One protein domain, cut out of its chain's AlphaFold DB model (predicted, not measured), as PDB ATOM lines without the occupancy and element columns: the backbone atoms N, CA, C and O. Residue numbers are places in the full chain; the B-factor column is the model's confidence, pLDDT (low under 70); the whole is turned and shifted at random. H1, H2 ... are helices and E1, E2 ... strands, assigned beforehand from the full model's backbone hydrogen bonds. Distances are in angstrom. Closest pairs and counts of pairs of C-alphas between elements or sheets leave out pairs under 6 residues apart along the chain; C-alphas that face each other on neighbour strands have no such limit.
ATOM      1  N   SER A  77      83.833 113.708  60.707       84.75
ATOM      2  CA  SER A  77      83.646 112.453  61.448       84.75
ATOM      3  C   SER A  77      84.898 112.037  62.219       84.75
ATOM      4  O   SER A  77      84.788 111.716  63.397       84.75
ATOM      5  N   GLU A  78      86.076 112.132  61.601       86.94
ATOM      6  CA  GLU A  78      87.351 111.802  62.250       86.94
ATOM      7  C   GLU A  78      87.679 112.792  63.372       86.94
ATOM      8  O   GLU A  78      88.129 112.400  64.448       86.94
ATOM      9  N   LYS A  79      87.360 114.081  63.179       89.56
ATOM     10  CA  LYS A  79      87.494 115.091  64.242       89.56
ATOM     11  C   LYS A  79      86.587 114.782  65.434       89.56
ATOM     12  O   LYS A  79      87.001 114.947  66.577       89.56
ATOM     13  N   ILE A  80      85.347 114.354  65.181       92.12
ATOM     14  CA  ILE A  80      84.404 113.969  66.240       92.12
ATOM     15  C   ILE A  80      84.944 112.762  67.004       92.12
ATOM     16  O   ILE A  80      85.009 112.815  68.229       92.12
ATOM     17  N   GLU A  81      85.357 111.714  66.293       90.44
ATOM     18  CA  GLU A  81      85.893 110.492  66.893       90.44
ATOM     19  C   GLU A  81      87.122 110.782  67.762       90.44
ATOM     20  O   GLU A  81      87.183 110.361  68.919       90.44
ATOM     21  N   TYR A  82      88.060 111.586  67.252       91.75
ATOM     22  CA  TYR A  82      89.234 112.009  68.009       91.75
ATOM     23  C   TYR A  82      88.856 112.691  69.330       91.75
ATOM     24  O   TYR A  82      89.410 112.343  70.377       91.75
ATOM     25  N   LEU A  83      87.913 113.641  69.294       93.06
ATOM     26  CA  LEU A  83      87.486 114.388  70.479       93.06
ATOM     27  C   LEU A  83      86.693 113.521  71.461       93.06
ATOM     28  O   LEU A  83      86.902 113.637  72.667       93.06
ATOM     29  N   GLU A  84      85.812 112.643  70.974       91.69
ATOM     30  CA  GLU A  84      85.067 111.702  71.818       91.69
ATOM     31  C   GLU A  84      86.006 110.742  72.561       91.69
ATOM     32  O   GLU A  84      85.798 110.486  73.746       91.69
ATOM     33  N   ASN A  85      87.093 110.298  71.922       89.19
ATOM     34  CA  ASN A  85      88.097 109.428  72.542       89.19
ATOM     35  C   ASN A  85      88.889 110.097  73.682       89.19
ATOM     36  O   ASN A  85      89.526 109.405  74.476       89.19
ATOM     37  N   GLN A  86      88.849 111.430  73.807       89.62
ATOM     38  CA  GLN A  86      89.490 112.142  74.922       89.62
ATOM     39  C   GLN A  86      88.595 112.245  76.170       89.62
ATOM     40  O   GLN A  86      89.043 112.738  77.214       89.62
ATOM     41  N   ILE A  87      87.334 111.818  76.079       89.25
ATOM     42  CA  ILE A  87      86.285 112.057  77.074       89.25
ATOM     43  C   ILE A  87      85.981 110.775  77.849       89.25
ATOM     44  O   ILE A  87      85.920 109.680  77.298       89.25
ATOM     45  N   VAL A  88      85.724 110.916  79.147       88.19
ATOM     46  CA  VAL A  88      85.196 109.847  79.996       88.19
ATOM     47  C   VAL A  88      83.738 110.164  80.299       88.19
ATOM     48  O   VAL A  88      83.439 110.915  81.227       88.19
ATOM     49  N   ILE A  89      82.818 109.572  79.529       88.69
ATOM     50  CA  ILE A  89      81.379 109.905  79.535       88.69
ATOM     51  C   ILE A  89      80.794 109.978  80.946       88.69
ATOM     52  O   ILE A  89      80.058 110.902  81.284       88.69
ATOM     53  N   SER A  90      81.124 109.006  81.787       82.25
ATOM     54  CA  SER A  90      80.559 108.916  83.125       82.25
ATOM     55  C   SER A  90      81.004 110.003  84.094       82.25
ATOM     56  O   SER A  90      80.307 110.274  85.071       82.25
ATOM     57  N   LYS A  91      82.152 110.629  83.825       83.50
ATOM     58  CA  LYS A  91      82.680 111.758  84.593       83.50
ATOM     59  C   LYS A  91      82.264 113.086  83.974       83.50
ATOM     60  O   LYS A  91      81.865 113.997  84.691       83.50
ATOM     61  N   ASP A  92      82.335 113.164  82.652       86.81
ATOM     62  CA  ASP A  92      82.203 114.409  81.898       86.81
ATOM     63  C   ASP A  92      80.737 114.781  81.604       86.81
ATOM     64  O   ASP A  92      80.452 115.935  81.280       86.81
ATOM     65  N   PHE A  93      79.804 113.836  81.784       87.25
ATOM     66  CA  PHE A  93      78.353 114.038  81.673       87.25
ATOM     67  C   PHE A  93      77.619 113.635  82.965       87.25
ATOM     68  O   PHE A  93      76.928 112.606  83.010       87.25
ATOM     69  N   PRO A  94      77.767 114.418  84.052       81.44
ATOM     70  CA  PRO A  94      77.143 114.125  85.341       81.44
ATOM     71  C   PRO A  94      75.612 114.239  85.315       81.44
ATOM     72  O   PRO A  94      74.950 113.673  86.184       81.44
ATOM     73  N   GLU A  95      75.025 114.924  84.327       82.75
ATOM     74  CA  GLU A  95      73.567 115.057  84.190       82.75
ATOM     75  C   GLU A  95      72.840 113.727  83.968       82.75
ATOM     76  O   GLU A  95      71.629 113.643  84.164       82.75
ATOM     77  N   PHE A  96      73.561 112.675  83.578       87.81
ATOM     78  CA  PHE A  96      72.991 111.341  83.472       87.81
ATOM     79  C   PHE A  96      72.801 110.669  84.836       87.81
ATOM     80  O   PHE A  96      72.242 109.585  84.874       87.81
ATOM     81  N   GLU A  97      73.225 111.260  85.958       84.94
ATOM     82  CA  GLU A  97      73.031 110.701  87.308       84.94
ATOM     83  C   GLU A  97      73.404 109.206  87.417       84.94
ATOM     84  O   GLU A  97      72.606 108.369  87.857       84.94
ATOM     85  N   TRP A  98      74.611 108.856  86.970       82.56
ATOM     86  CA  TRP A  98      75.112 107.482  86.973       82.56
ATOM     87  C   TRP A  98      75.032 106.846  88.367       82.56
ATOM     88  O   TRP A  98      75.491 107.425  89.350       82.56
ATOM     89  N   LYS A  99      74.473 105.630  88.456       76.38
ATOM     90  CA  LYS A  99      74.432 104.861  89.711       76.38
ATOM     91  C   LYS A  99      75.811 104.297  90.048       76.38
ATOM     92  O   LYS A  99      76.288 104.455  91.164       76.38
ATOM     93  N   ASN A 100      76.429 103.656  89.061       70.44
ATOM     94  CA  ASN A 100      77.809 103.182  89.087       70.44
ATOM     95  C   ASN A 100      78.536 103.800  87.898       70.44
ATOM     96  O   ASN A 100      77.876 104.106  86.910       70.44
ATOM     97  N   ASN A 101      79.865 103.910  87.972       65.50
ATOM     98  CA  ASN A 101      80.781 104.614  87.060       65.50
ATOM     99  C   ASN A 101      80.559 104.513  85.537       65.50
ATOM    100  O   ASN A 101      81.319 105.168  84.857       65.50
ATOM    101  N   SER A 102      79.604 103.741  85.007       78.75
ATOM    102  CA  SER A 102      79.146 103.740  83.604       78.75
ATOM    103  C   SER A 102      77.748 103.117  83.417       78.75
ATOM    104  O   SER A 102      77.383 102.758  82.302       78.75
ATOM    105  N   HIS A 103      76.977 102.894  84.489       82.88
ATOM    106  CA  HIS A 103      75.740 102.102  84.461       82.88
ATOM    107  C   HIS A 103      74.646 102.693  85.358       82.88
ATOM    108  O   HIS A 103      74.917 103.256  86.422       82.88
ATOM    109  N   GLY A 104      73.390 102.505  84.946       81.38
ATOM    110  CA  GLY A 104      72.209 102.929  85.697       81.38
ATOM    111  C   GLY A 104      71.973 104.440  85.681       81.38
ATOM    112  O   GLY A 104      71.404 104.967  86.636       81.38
ATOM    113  N   GLY A 105      72.436 105.136  84.639       88.69
ATOM    114  CA  GLY A 105      72.148 106.555  84.428       88.69
ATOM    115  C   GLY A 105      70.722 106.790  83.915       88.69
ATOM    116  O   GLY A 105      70.059 105.877  83.424       88.69
ATOM    117  N   ILE A 106      70.225 108.018  84.019       89.44
ATOM    118  CA  ILE A 106      68.950 108.462  83.462       89.44
ATOM    119  C   ILE A 106      69.062 108.516  81.939       89.44
ATOM    120  O   ILE A 106      69.825 109.294  81.371       89.44
ATOM    121  N   CYS A 107      68.256 107.696  81.268       90.94
ATOM    122  CA  CYS A 107      68.167 107.703  79.818       90.94
ATOM    123  C   CYS A 107      67.515 109.005  79.327       90.94
ATOM    124  O   CYS A 107      66.385 109.284  79.735       90.94
ATOM    125  N   PRO A 108      68.143 109.762  78.404       88.44
ATOM    126  CA  PRO A 108      67.572 111.013  77.903       88.44
ATOM    127  C   PRO A 108      66.304 110.794  77.066       88.44
ATOM    128  O   PRO A 108      65.503 111.709  76.924       88.44
ATOM    129  N   SER A 109      66.097 109.580  76.540       90.06
ATOM    130  CA  SER A 109      64.905 109.238  75.760       90.06
ATOM    131  C   SER A 109      63.703 108.855  76.633       90.06
ATOM    132  O   SER A 109      62.599 109.318  76.373       90.06
ATOM    133  N   CYS A 110      63.888 108.010  77.658       88.38
ATOM    134  CA  CYS A 110      62.766 107.454  78.435       88.38
ATOM    135  C   CYS A 110      62.728 107.856  79.919       88.38
ATOM    136  O   CYS A 110      61.838 107.413  80.648       88.38
ATOM    137  N   GLY A 111      63.711 108.623  80.397       84.81
ATOM    138  CA  GLY A 111      63.791 109.121  81.774       84.81
ATOM    139  C   GLY A 111      64.022 108.054  82.854       84.81
ATOM    140  O   GLY A 111      63.996 108.367  84.041       84.81
ATOM    141  N   LYS A 112      64.227 106.780  82.489       88.06
ATOM    142  CA  LYS A 112      64.487 105.689  83.449       88.06
ATOM    143  C   LYS A 112      65.988 105.521  83.709       88.06
ATOM    144  O   LYS A 112      66.790 105.758  82.808       88.06
ATOM    145  N   LYS A 113      66.349 105.068  84.920       89.56
ATOM    146  CA  LYS A 113      67.735 104.807  85.374       89.56
ATOM    147  C   LYS A 113      68.322 103.512  84.793       89.56
ATOM    148  O   LYS A 113      68.673 102.594  85.521       89.56
ATOM    149  N   GLU A 114      68.351 103.443  83.469       90.50
ATOM    150  CA  GLU A 114      68.679 102.258  82.665       90.50
ATOM    151  C   GLU A 114      69.676 102.586  81.536       90.50
ATOM    152  O   GLU A 114      69.871 101.800  80.612       90.50
ATOM    153  N   LEU A 115      70.280 103.778  81.560       93.50
ATOM    154  CA  LEU A 115      71.353 104.164  80.648       93.50
ATOM    155  C   LEU A 115      72.668 103.521  81.099       93.50
ATOM    156  O   LEU A 115      72.958 103.454  82.297       93.50
ATOM    157  N   PHE A 116      73.481 103.090  80.147       92.94
ATOM    158  CA  PHE A 116      74.829 102.583  80.360       92.94
ATOM    159  C   PHE A 116      75.757 102.996  79.211       92.94
ATOM    160  O   PHE A 116      75.300 103.341  78.120       92.94
ATOM    161  N   VAL A 117      77.059 102.965  79.473       91.94
ATOM    162  CA  VAL A 117      78.116 103.113  78.466       91.94
ATOM    163  C   VAL A 117      78.655 101.712  78.149       91.94
ATOM    164  O   VAL A 117      79.105 101.029  79.078       91.94
ATOM    165  N   PRO A 118      78.600 101.248  76.884       87.81
ATOM    166  CA  PRO A 118      79.146  99.952  76.477       87.81
ATOM    167  C   PRO A 118      80.656  99.808  76.735       87.81
ATOM    168  O   PRO A 118      81.337 100.755  77.137       87.81
ATOM    169  N   ASP A 119      81.180  98.599  76.523       84.19
ATOM    170  CA  ASP A 119      82.606  98.264  76.673       84.19
ATOM    171  C   ASP A 119      83.179  98.656  78.037       84.19
ATOM    172  O   ASP A 119      84.241  99.266  78.159       84.19
ATOM    173  N   GLN A 120      82.423  98.334  79.092       76.56
ATOM    174  CA  GLN A 120      82.779  98.633  80.482       76.56
ATOM    175  C   GLN A 120      83.047 100.128  80.737       76.56
ATOM    176  O   GLN A 120      83.804 100.482  81.640       76.56
ATOM    177  N   GLY A 121      82.415 101.022  79.970       79.00
ATOM    178  CA  GLY A 121      82.618 102.464  80.100       79.00
ATOM    179  C   GLY A 121      83.640 103.078  79.158       79.00
ATOM    180  O   GLY A 121      83.912 104.266  79.301       79.00
ATOM    181  N   LYS A 122      84.220 102.292  78.247       81.50
ATOM    182  CA  LYS A 122      85.229 102.768  77.289       81.50
ATOM    183  C   LYS A 122      84.638 103.211  75.953       81.50
ATOM    184  O   LYS A 122      85.333 103.852  75.178       81.50
ATOM    185  N   SER A 123      83.381 102.869  75.679       86.19
ATOM    186  CA  SER A 123      82.710 103.272  74.446       86.19
ATOM    187  C   SER A 123      82.400 104.774  74.436       86.19
ATOM    188  O   SER A 123      82.067 105.358  75.466       86.19
ATOM    189  N   ASN A 124      82.422 105.381  73.251       87.56
ATOM    190  CA  ASN A 124      81.911 106.729  72.978       87.56
ATOM    191  C   ASN A 124      80.375 106.782  72.811       87.56
ATOM    192  O   ASN A 124      79.803 107.840  72.529       87.56
ATOM    193  N   PHE A 125      79.688 105.652  73.006       92.06
ATOM    194  CA  PHE A 125      78.235 105.540  72.911       92.06
ATOM    195  C   PHE A 125      77.558 105.442  74.277       92.06
ATOM    196  O   PHE A 125      78.091 104.908  75.245       92.06
ATOM    197  N   ILE A 126      76.308 105.893  74.322       93.31
ATOM    198  CA  ILE A 126      75.374 105.647  75.421       93.31
ATOM    199  C   ILE A 126      74.215 104.788  74.920       93.31
ATOM    200  O   ILE A 126      73.667 105.040  73.844       93.31
ATOM    201  N   LYS A 127      73.838 103.776  75.707       94.69
ATOM    202  CA  LYS A 127      72.761 102.831  75.390       94.69
ATOM    203  C   LYS A 127      71.790 102.666  76.550       94.69
ATOM    204  O   LYS A 127      72.179 102.744  77.710       94.69
ATOM    205  N   CYS A 128      70.514 102.440  76.255       92.75
ATOM    206  CA  CYS A 128      69.512 102.077  77.254       92.75
ATOM    207  C   CYS A 128      69.301 100.559  77.272       92.75
ATOM    208  O   CYS A 128      68.971  99.982  76.240       92.75
ATOM    209  N   SER A 129      69.411  99.932  78.448       88.31
ATOM    210  CA  SER A 129      69.259  98.475  78.651       88.31
ATOM    211  C   SER A 129      67.855  97.947  78.330       88.31
ATOM    212  O   SER A 129      67.640  96.746  78.194       88.31
ATOM    213  N   ARG A 130      66.866  98.838  78.196       87.31
ATOM    214  CA  ARG A 130      65.485  98.494  77.844       87.31
ATOM    215  C   ARG A 130      65.336  98.322  76.331       87.31
ATOM    216  O   ARG A 130      64.596  99.089  75.718       87.31
ATOM    217  N   GLU A 131      66.010  97.347  75.731       78.44
ATOM    218  CA  GLU A 131      66.030  97.138  74.270       78.44
ATOM    219  C   GLU A 131      64.618  96.987  73.680       78.44
ATOM    220  O   GLU A 131      64.243  97.738  72.785       78.44
ATOM    221  N   ASN A 132      63.768  96.163  74.299       76.00
ATOM    222  CA  ASN A 132      62.395  95.902  73.835       76.00
ATOM    223  C   ASN A 132      61.372  97.013  74.161       76.00
ATOM    224  O   ASN A 132      60.177  96.833  73.942       76.00
ATOM    225  N   LYS A 133      61.792  98.138  74.761       83.50
ATOM    226  CA  LYS A 133      60.880  99.249  75.124       83.50
ATOM    227  C   LYS A 133      61.387 100.633  74.726       83.50
ATOM    228  O   LYS A 133      60.583 101.511  74.450       83.50
ATOM    229  N   CYS A 134      62.692 100.867  74.791       86.88
ATOM    230  CA  CYS A 134      63.321 102.146  74.478       86.88
ATOM    231  C   CYS A 134      64.419 101.968  73.433       86.88
ATOM    232  O   CYS A 134      64.426 102.704  72.455       86.88
ATOM    233  N   GLY A 135      65.348 101.028  73.651       81.12
ATOM    234  CA  GLY A 135      66.428 100.723  72.705       81.12
ATOM    235  C   GLY A 135      67.323 101.910  72.335       81.12
ATOM    236  O   GLY A 135      68.045 101.847  71.346       81.12
ATOM    237  N   TYR A 136      67.269 103.013  73.093       91.62
ATOM    238  CA  TYR A 136      68.008 104.226  72.764       91.62
ATOM    239  C   TYR A 136      69.510 103.943  72.688       91.62
ATOM    240  O   TYR A 136      70.077 103.405  73.636       91.62
ATOM    241  N   SER A 137      70.134 104.347  71.582       93.56
ATOM    242  CA  SER A 137      71.573 104.258  71.336       93.56
ATOM    243  C   SER A 137      72.030 105.509  70.589       93.56
ATOM    244  O   SER A 137      71.406 105.902  69.604       93.56
ATOM    245  N   SER A 138      73.092 106.161  71.057       93.19
ATOM    246  CA  SER A 138      73.649 107.365  70.424       93.19
ATOM    247  C   SER A 138      75.110 107.544  70.809       93.19
ATOM    248  O   SER A 138      75.476 107.218  71.938       93.19
ATOM    249  N   SER A 139      75.924 108.119  69.920       93.81
ATOM    250  CA  SER A 139      77.200 108.709  70.338       93.81
ATOM    251  C   SER A 139      76.942 109.951  71.191       93.81
ATOM    252  O   SER A 139      75.824 110.498  71.201       93.81
ATOM    253  N   ILE A 140      77.962 110.426  71.896       92.94
ATOM    254  CA  ILE A 140      77.854 111.647  72.697       92.94
ATOM    255  C   ILE A 140      77.660 112.881  71.821       92.94
ATOM    256  O   ILE A 140      76.832 113.734  72.146       92.94
ATOM    257  N   TYR A 141      78.330 112.956  70.673       94.31
ATOM    258  CA  TYR A 141      78.058 113.979  69.671       94.31
ATOM    259  C   TYR A 141      76.586 113.955  69.231       94.31
ATOM    260  O   TYR A 141      75.922 114.995  69.206       94.31
ATOM    261  N   GLY A 142      76.035 112.765  68.963       93.44
ATOM    262  CA  GLY A 142      74.622 112.597  68.615       93.44
ATOM    263  C   GLY A 142      73.676 113.074  69.722       93.44
ATOM    264  O   GLY A 142      72.664 113.721  69.443       93.44
ATOM    265  N   TYR A 143      74.031 112.833  70.986       94.00
ATOM    266  CA  TYR A 143      73.294 113.331  72.145       94.00
ATOM    267  C   TYR A 143      73.311 114.866  72.225       94.00
ATOM    268  O   TYR A 143      72.251 115.483  72.354       94.00
ATOM    269  N   LEU A 144      74.483 115.492  72.083       93.12
ATOM    270  CA  LEU A 144      74.633 116.951  72.093       93.12
ATOM    271  C   LEU A 144      73.818 117.618  70.974       93.12
ATOM    272  O   LEU A 144      73.110 118.597  71.206       93.12
ATOM    273  N   LYS A 145      73.849 117.049  69.768       92.31
ATOM    274  CA  LYS A 145      73.064 117.548  68.634       92.31
ATOM    275  C   LYS A 145      71.563 117.391  68.867       92.31
ATOM    276  O   LYS A 145      70.819 118.358  68.750       92.31
ATOM    277  N   LYS A 146      71.109 116.173  69.179       87.56
ATOM    278  CA  LYS A 146      69.681 115.827  69.166       87.56
ATOM    279  C   LYS A 146      68.941 116.248  70.433       87.56
ATOM    280  O   LYS A 146      67.807 116.697  70.341       87.56
ATOM    281  N   TYR A 147      69.562 116.093  71.600       82.62
ATOM    282  CA  TYR A 147      68.910 116.334  72.891       82.62
ATOM    283  C   TYR A 147      69.301 117.663  73.534       82.62
ATOM    284  O   TYR A 147      68.502 118.219  74.280       82.62
ATOM    285  N   LYS A 148      70.499 118.193  73.254       83.44
ATOM    286  CA  LYS A 148      70.900 119.538  73.716       83.44
ATOM    287  C   LYS A 148      70.692 120.620  72.653       83.44
ATOM    288  O   LYS A 148      70.892 121.790  72.956       83.44
ATOM    289  N   GLY A 149      70.294 120.244  71.434       86.56
ATOM    290  CA  GLY A 149      69.991 121.182  70.350       86.56
ATOM    291  C   GLY A 149      71.193 121.998  69.873       86.56
ATOM    292  O   GLY A 149      71.011 123.083  69.329       86.56
ATOM    293  N   LEU A 150      72.422 121.523  70.104       90.88
ATOM    294  CA  LEU A 150      73.625 122.291  69.787       90.88
ATOM    295  C   LEU A 150      73.907 122.323  68.278       90.88
ATOM    296  O   LEU A 150      73.595 121.388  67.533       90.88
ATOM    297  N   SER A 151      74.564 123.389  67.811       90.81
ATOM    298  CA  SER A 151      75.128 123.417  66.460       90.81
ATOM    299  C   SER A 151      76.317 122.448  66.353       90.81
ATOM    300  O   SER A 151      76.836 121.949  67.355       90.81
ATOM    301  N   THR A 152      76.772 122.155  65.133       87.31
ATOM    302  CA  THR A 152      77.963 121.306  64.933       87.31
ATOM    303  C   THR A 152      79.200 121.934  65.574       87.31
ATOM    304  O   THR A 152      79.927 121.247  66.286       87.31
ATOM    305  N   ARG A 153      79.405 123.248  65.404       87.38
ATOM    306  CA  ARG A 153      80.557 123.942  65.993       87.38
ATOM    307  C   ARG A 153      80.479 123.992  67.519       87.38
ATOM    308  O   ARG A 153      81.485 123.725  68.167       87.38
ATOM    309  N   ASP A 154      79.302 124.238  68.090       89.00
ATOM    310  CA  ASP A 154      79.133 124.248  69.553       89.00
ATOM    311  C   ASP A 154      79.322 122.856  70.161       89.00
ATOM    312  O   ASP A 154      79.899 122.718  71.239       89.00
ATOM    313  N   SER A 155      78.886 121.812  69.450       93.06
ATOM    314  CA  SER A 155      79.117 120.424  69.859       93.06
ATOM    315  C   SER A 155      80.613 120.101  69.874       93.06
ATOM    316  O   SER A 155      81.104 119.577  70.869       93.06
ATOM    317  N   LEU A 156      81.358 120.477  68.827       92.56
ATOM    318  CA  LEU A 156      82.813 120.289  68.766       92.56
ATOM    319  C   LEU A 156      83.542 121.086  69.856       92.56
ATOM    320  O   LEU A 156      84.409 120.536  70.525       92.56
ATOM    321  N   LEU A 157      83.156 122.344  70.093       91.19
ATOM    322  CA  LEU A 157      83.714 123.164  71.175       91.19
ATOM    323  C   LEU A 157      83.459 122.538  72.550       91.19
ATOM    324  O   LEU A 157      84.344 122.535  73.406       91.19
ATOM    325  N   LYS A 158      82.261 121.983  72.766       91.06
ATOM    326  CA  LYS A 158      81.910 121.297  74.011       91.06
ATOM    327  C   LYS A 158      82.740 120.027  74.202       91.06
ATOM    328  O   LYS A 158      83.268 119.838  75.295       91.06
ATOM    329  N   LEU A 159      82.874 119.193  73.168       93.50
ATOM    330  CA  LEU A 159      83.693 117.977  73.213       93.50
ATOM    331  C   LEU A 159      85.172 118.314  73.456       93.50
ATOM    332  O   LEU A 159      85.779 117.761  74.367       93.50
ATOM    333  N   ALA A 160      85.724 119.282  72.720       91.12
ATOM    334  CA  ALA A 160      87.108 119.729  72.868       91.12
ATOM    335  C   ALA A 160      87.401 120.229  74.292       91.12
ATOM    336  O   ALA A 160      88.369 119.802  74.919       91.12
ATOM    337  N   ALA A 161      86.512 121.046  74.864       88.50
ATOM    338  CA  ALA A 161      86.665 121.546  76.228       88.50
ATOM    339  C   ALA A 161      86.649 120.432  77.295       88.50
ATOM    340  O   ALA A 161      87.382 120.520  78.283       88.50
ATOM    341  N   LEU A 162      85.825 119.392  77.110       88.94
ATOM    342  CA  LEU A 162      85.787 118.217  77.993       88.94
ATOM    343  C   LEU A 162      87.039 117.339  77.822       88.94
ATOM    344  O   LEU A 162      87.612 116.866  78.804       88.94
ATOM    345  N   GLY A 163      87.503 117.181  76.583       88.31
ATOM    346  CA  GLY A 163      88.721 116.450  76.241       88.31
ATOM    347  C   GLY A 163      90.022 117.148  76.652       88.31
ATOM    348  O   GLY A 163      91.060 116.496  76.693       88.31
ATOM    349  N   GLY A 164      89.982 118.440  77.001       88.75
ATOM    350  CA  GLY A 164      91.185 119.234  77.277       88.75
ATOM    351  C   GLY A 164      91.940 119.583  75.997       88.75
ATOM    352  O   GLY A 164      93.162 119.485  75.941       88.75
ATOM    353  N   ILE A 165      91.206 119.951  74.950       90.94
ATOM    354  CA  ILE A 165      91.724 120.279  73.625       90.94
ATOM    355  C   ILE A 165      91.321 121.716  73.286       90.94
ATOM    356  O   ILE A 165      90.141 122.067  73.371       90.94
ATOM    357  N   ASP A 166      92.281 122.551  72.885       89.06
ATOM    358  CA  ASP A 166      91.954 123.803  72.200       89.06
ATOM    359  C   ASP A 166      91.568 123.487  70.751       89.06
ATOM    360  O   ASP A 166      92.395 123.044  69.952       89.06
ATOM    361  N   LEU A 167      90.289 123.683  70.417       88.19
ATOM    362  CA  LEU A 167      89.757 123.289  69.113       88.19
ATOM    363  C   LEU A 167      90.436 124.038  67.959       88.19
ATOM    364  O   LEU A 167      90.659 123.440  66.914       88.19
ATOM    365  N   ASN A 168      90.782 125.317  68.131       84.62
ATOM    366  CA  ASN A 168      91.359 126.106  67.043       84.62
ATOM    367  C   ASN A 168      92.822 125.708  66.790       84.62
ATOM    368  O   ASN A 168      93.235 125.612  65.633       84.62
ATOM    369  N   SER A 169      93.600 125.449  67.845       83.06
ATOM    370  CA  SER A 169      94.963 124.920  67.752       83.06
ATOM    371  C   SER A 169      94.978 123.511  67.171       83.06
ATOM    372  O   SER A 169      95.808 123.227  66.312       83.06
ATOM    373  N   TYR A 170      94.038 122.648  67.571       86.62
ATOM    374  CA  TYR A 170      93.886 121.316  66.985       86.62
ATOM    375  C   TYR A 170      93.535 121.399  65.496       86.62
ATOM    376  O   TYR A 170      94.227 120.806  64.679       86.62
ATOM    377  N   GLU A 171      92.536 122.201  65.113       83.12
ATOM    378  CA  GLU A 171      92.176 122.408  63.704       83.12
ATOM    379  C   GLU A 171      93.347 122.978  62.890       83.12
ATOM    380  O   GLU A 171      93.535 122.571  61.750       83.12
ATOM    381  N   SER A 172      94.162 123.854  63.485       78.81
ATOM    382  CA  SER A 172      95.363 124.400  62.837       78.81
ATOM    383  C   SER A 172      96.475 123.360  62.676       78.81
ATOM    384  O   SER A 172      97.205 123.422  61.696       78.81
ATOM    385  N   SER A 173      96.598 122.394  63.596       78.88
ATOM    386  CA  SER A 173      97.590 121.308  63.501       78.88
ATOM    387  C   SER A 173      97.307 120.284  62.403       78.88
ATOM    388  O   SER A 173      98.182 119.493  62.073       78.88
ATOM    389  N   LEU A 174      96.097 120.294  61.836       78.81
ATOM    390  CA  LEU A 174      95.723 119.418  60.724       78.81
ATOM    391  C   LEU A 174      96.091 120.018  59.356       78.81
ATOM    392  O   LEU A 174      95.907 119.359  58.337       78.81
ATOM    393  N   GLU A 175      96.570 121.263  59.311       76.44
ATOM    394  CA  GLU A 175      96.950 121.938  58.068       76.44
ATOM    395  C   GLU A 175      98.390 121.545  57.684       76.44
ATOM    396  O   GLU A 175      99.332 121.728  58.451       76.44
TER     397      GLU A 175
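Overview. This is residues 77 to 175 of the 568 residues of an uncharacterized protein of Arcobacter sp (UniProt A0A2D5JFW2). A small twisted sheet of two hairpins, E1 with E2 and E3 with E4, makes one end of an elongated domain, and a group of crossed helices makes the other. H4 joins the two parts: it follows E4 directly and folds back with H5 as a helical hairpin, H1 packs on H5, and H6 stands across H5 at the far end. The 99 printed residues hold six named helices and four named strands in the order H1 H2 E1 E2 H3 E3 E4 H4 H5 H6; the sheet, E1 - E2 - E3 - E4, is antiparallel, and the class is mixed, helices and strands. The whole is compact, with a radius of gyration of the C-alphas of 13.9 A, and spans 46 by 24 by 20 A.

Along the chain. Begin in the sheet at C-alpha 103, (75.740, 102.102, 84.461), where E1, residues 103 to 106, starts its 9.4 A. E2 is residues 113 to 116, E3 residues 125 to 128 and 10.3 A long, and E4 residues 137 to 139. H4, residues 140 to 146, covers 9.8 A, and H5, residues 152 to 163, covers 16.3 A. H1 runs from C-alpha 77 at (83.646, 112.453, 61.448) to residue 84, 10.5 A on. H2 is residues 89 to 92 and H3 residues 118 to 121. H6, residues 167 to 173, ends at C-alpha 173, (97.590, 121.308, 63.501).

Arrangement. Look first across the sheet, only just strongly twisted, with C-alphas up to 4.4 A off its best plane. Across E1 and E2, N 104 and O 115 are 2.8 A apart; across E2 and E3, N 116 and O 127 are 2.8 A apart; across E3 and E4, N 126 and O 138 are 2.9 A apart. H2, H3 and H4 only graze the sheet. H5 is the hub. It touches H4 at a shallow tilt of 31 degrees, opposite ways, closest at the C-alphas of Leu 144 and Ser 155, 6.1 A. It touches H1, closest at the C-alphas of Leu 83 and Ala 160, 5.9 A, at a tilt of 36 degrees, only just steep. With residues 156 to 161 alone it touches H6, about perpendicular at 87 degrees, closest at the C-alphas of Ala 160 and Leu 167, 5.8 A. In H1, H4, H5 and H6 every O i to N i+4 pair is within hydrogen-bond range; H2 and H3 are too short for such a pair.

Size, cuts and confidence. The two C-alphas farthest apart, those of Asn 132 and Glu 175, are 46.0 A apart. The printed part has no cut, and no link is long. Its mean pLDDT is 87.1; look at Asn 101 for the one printed residue under 70.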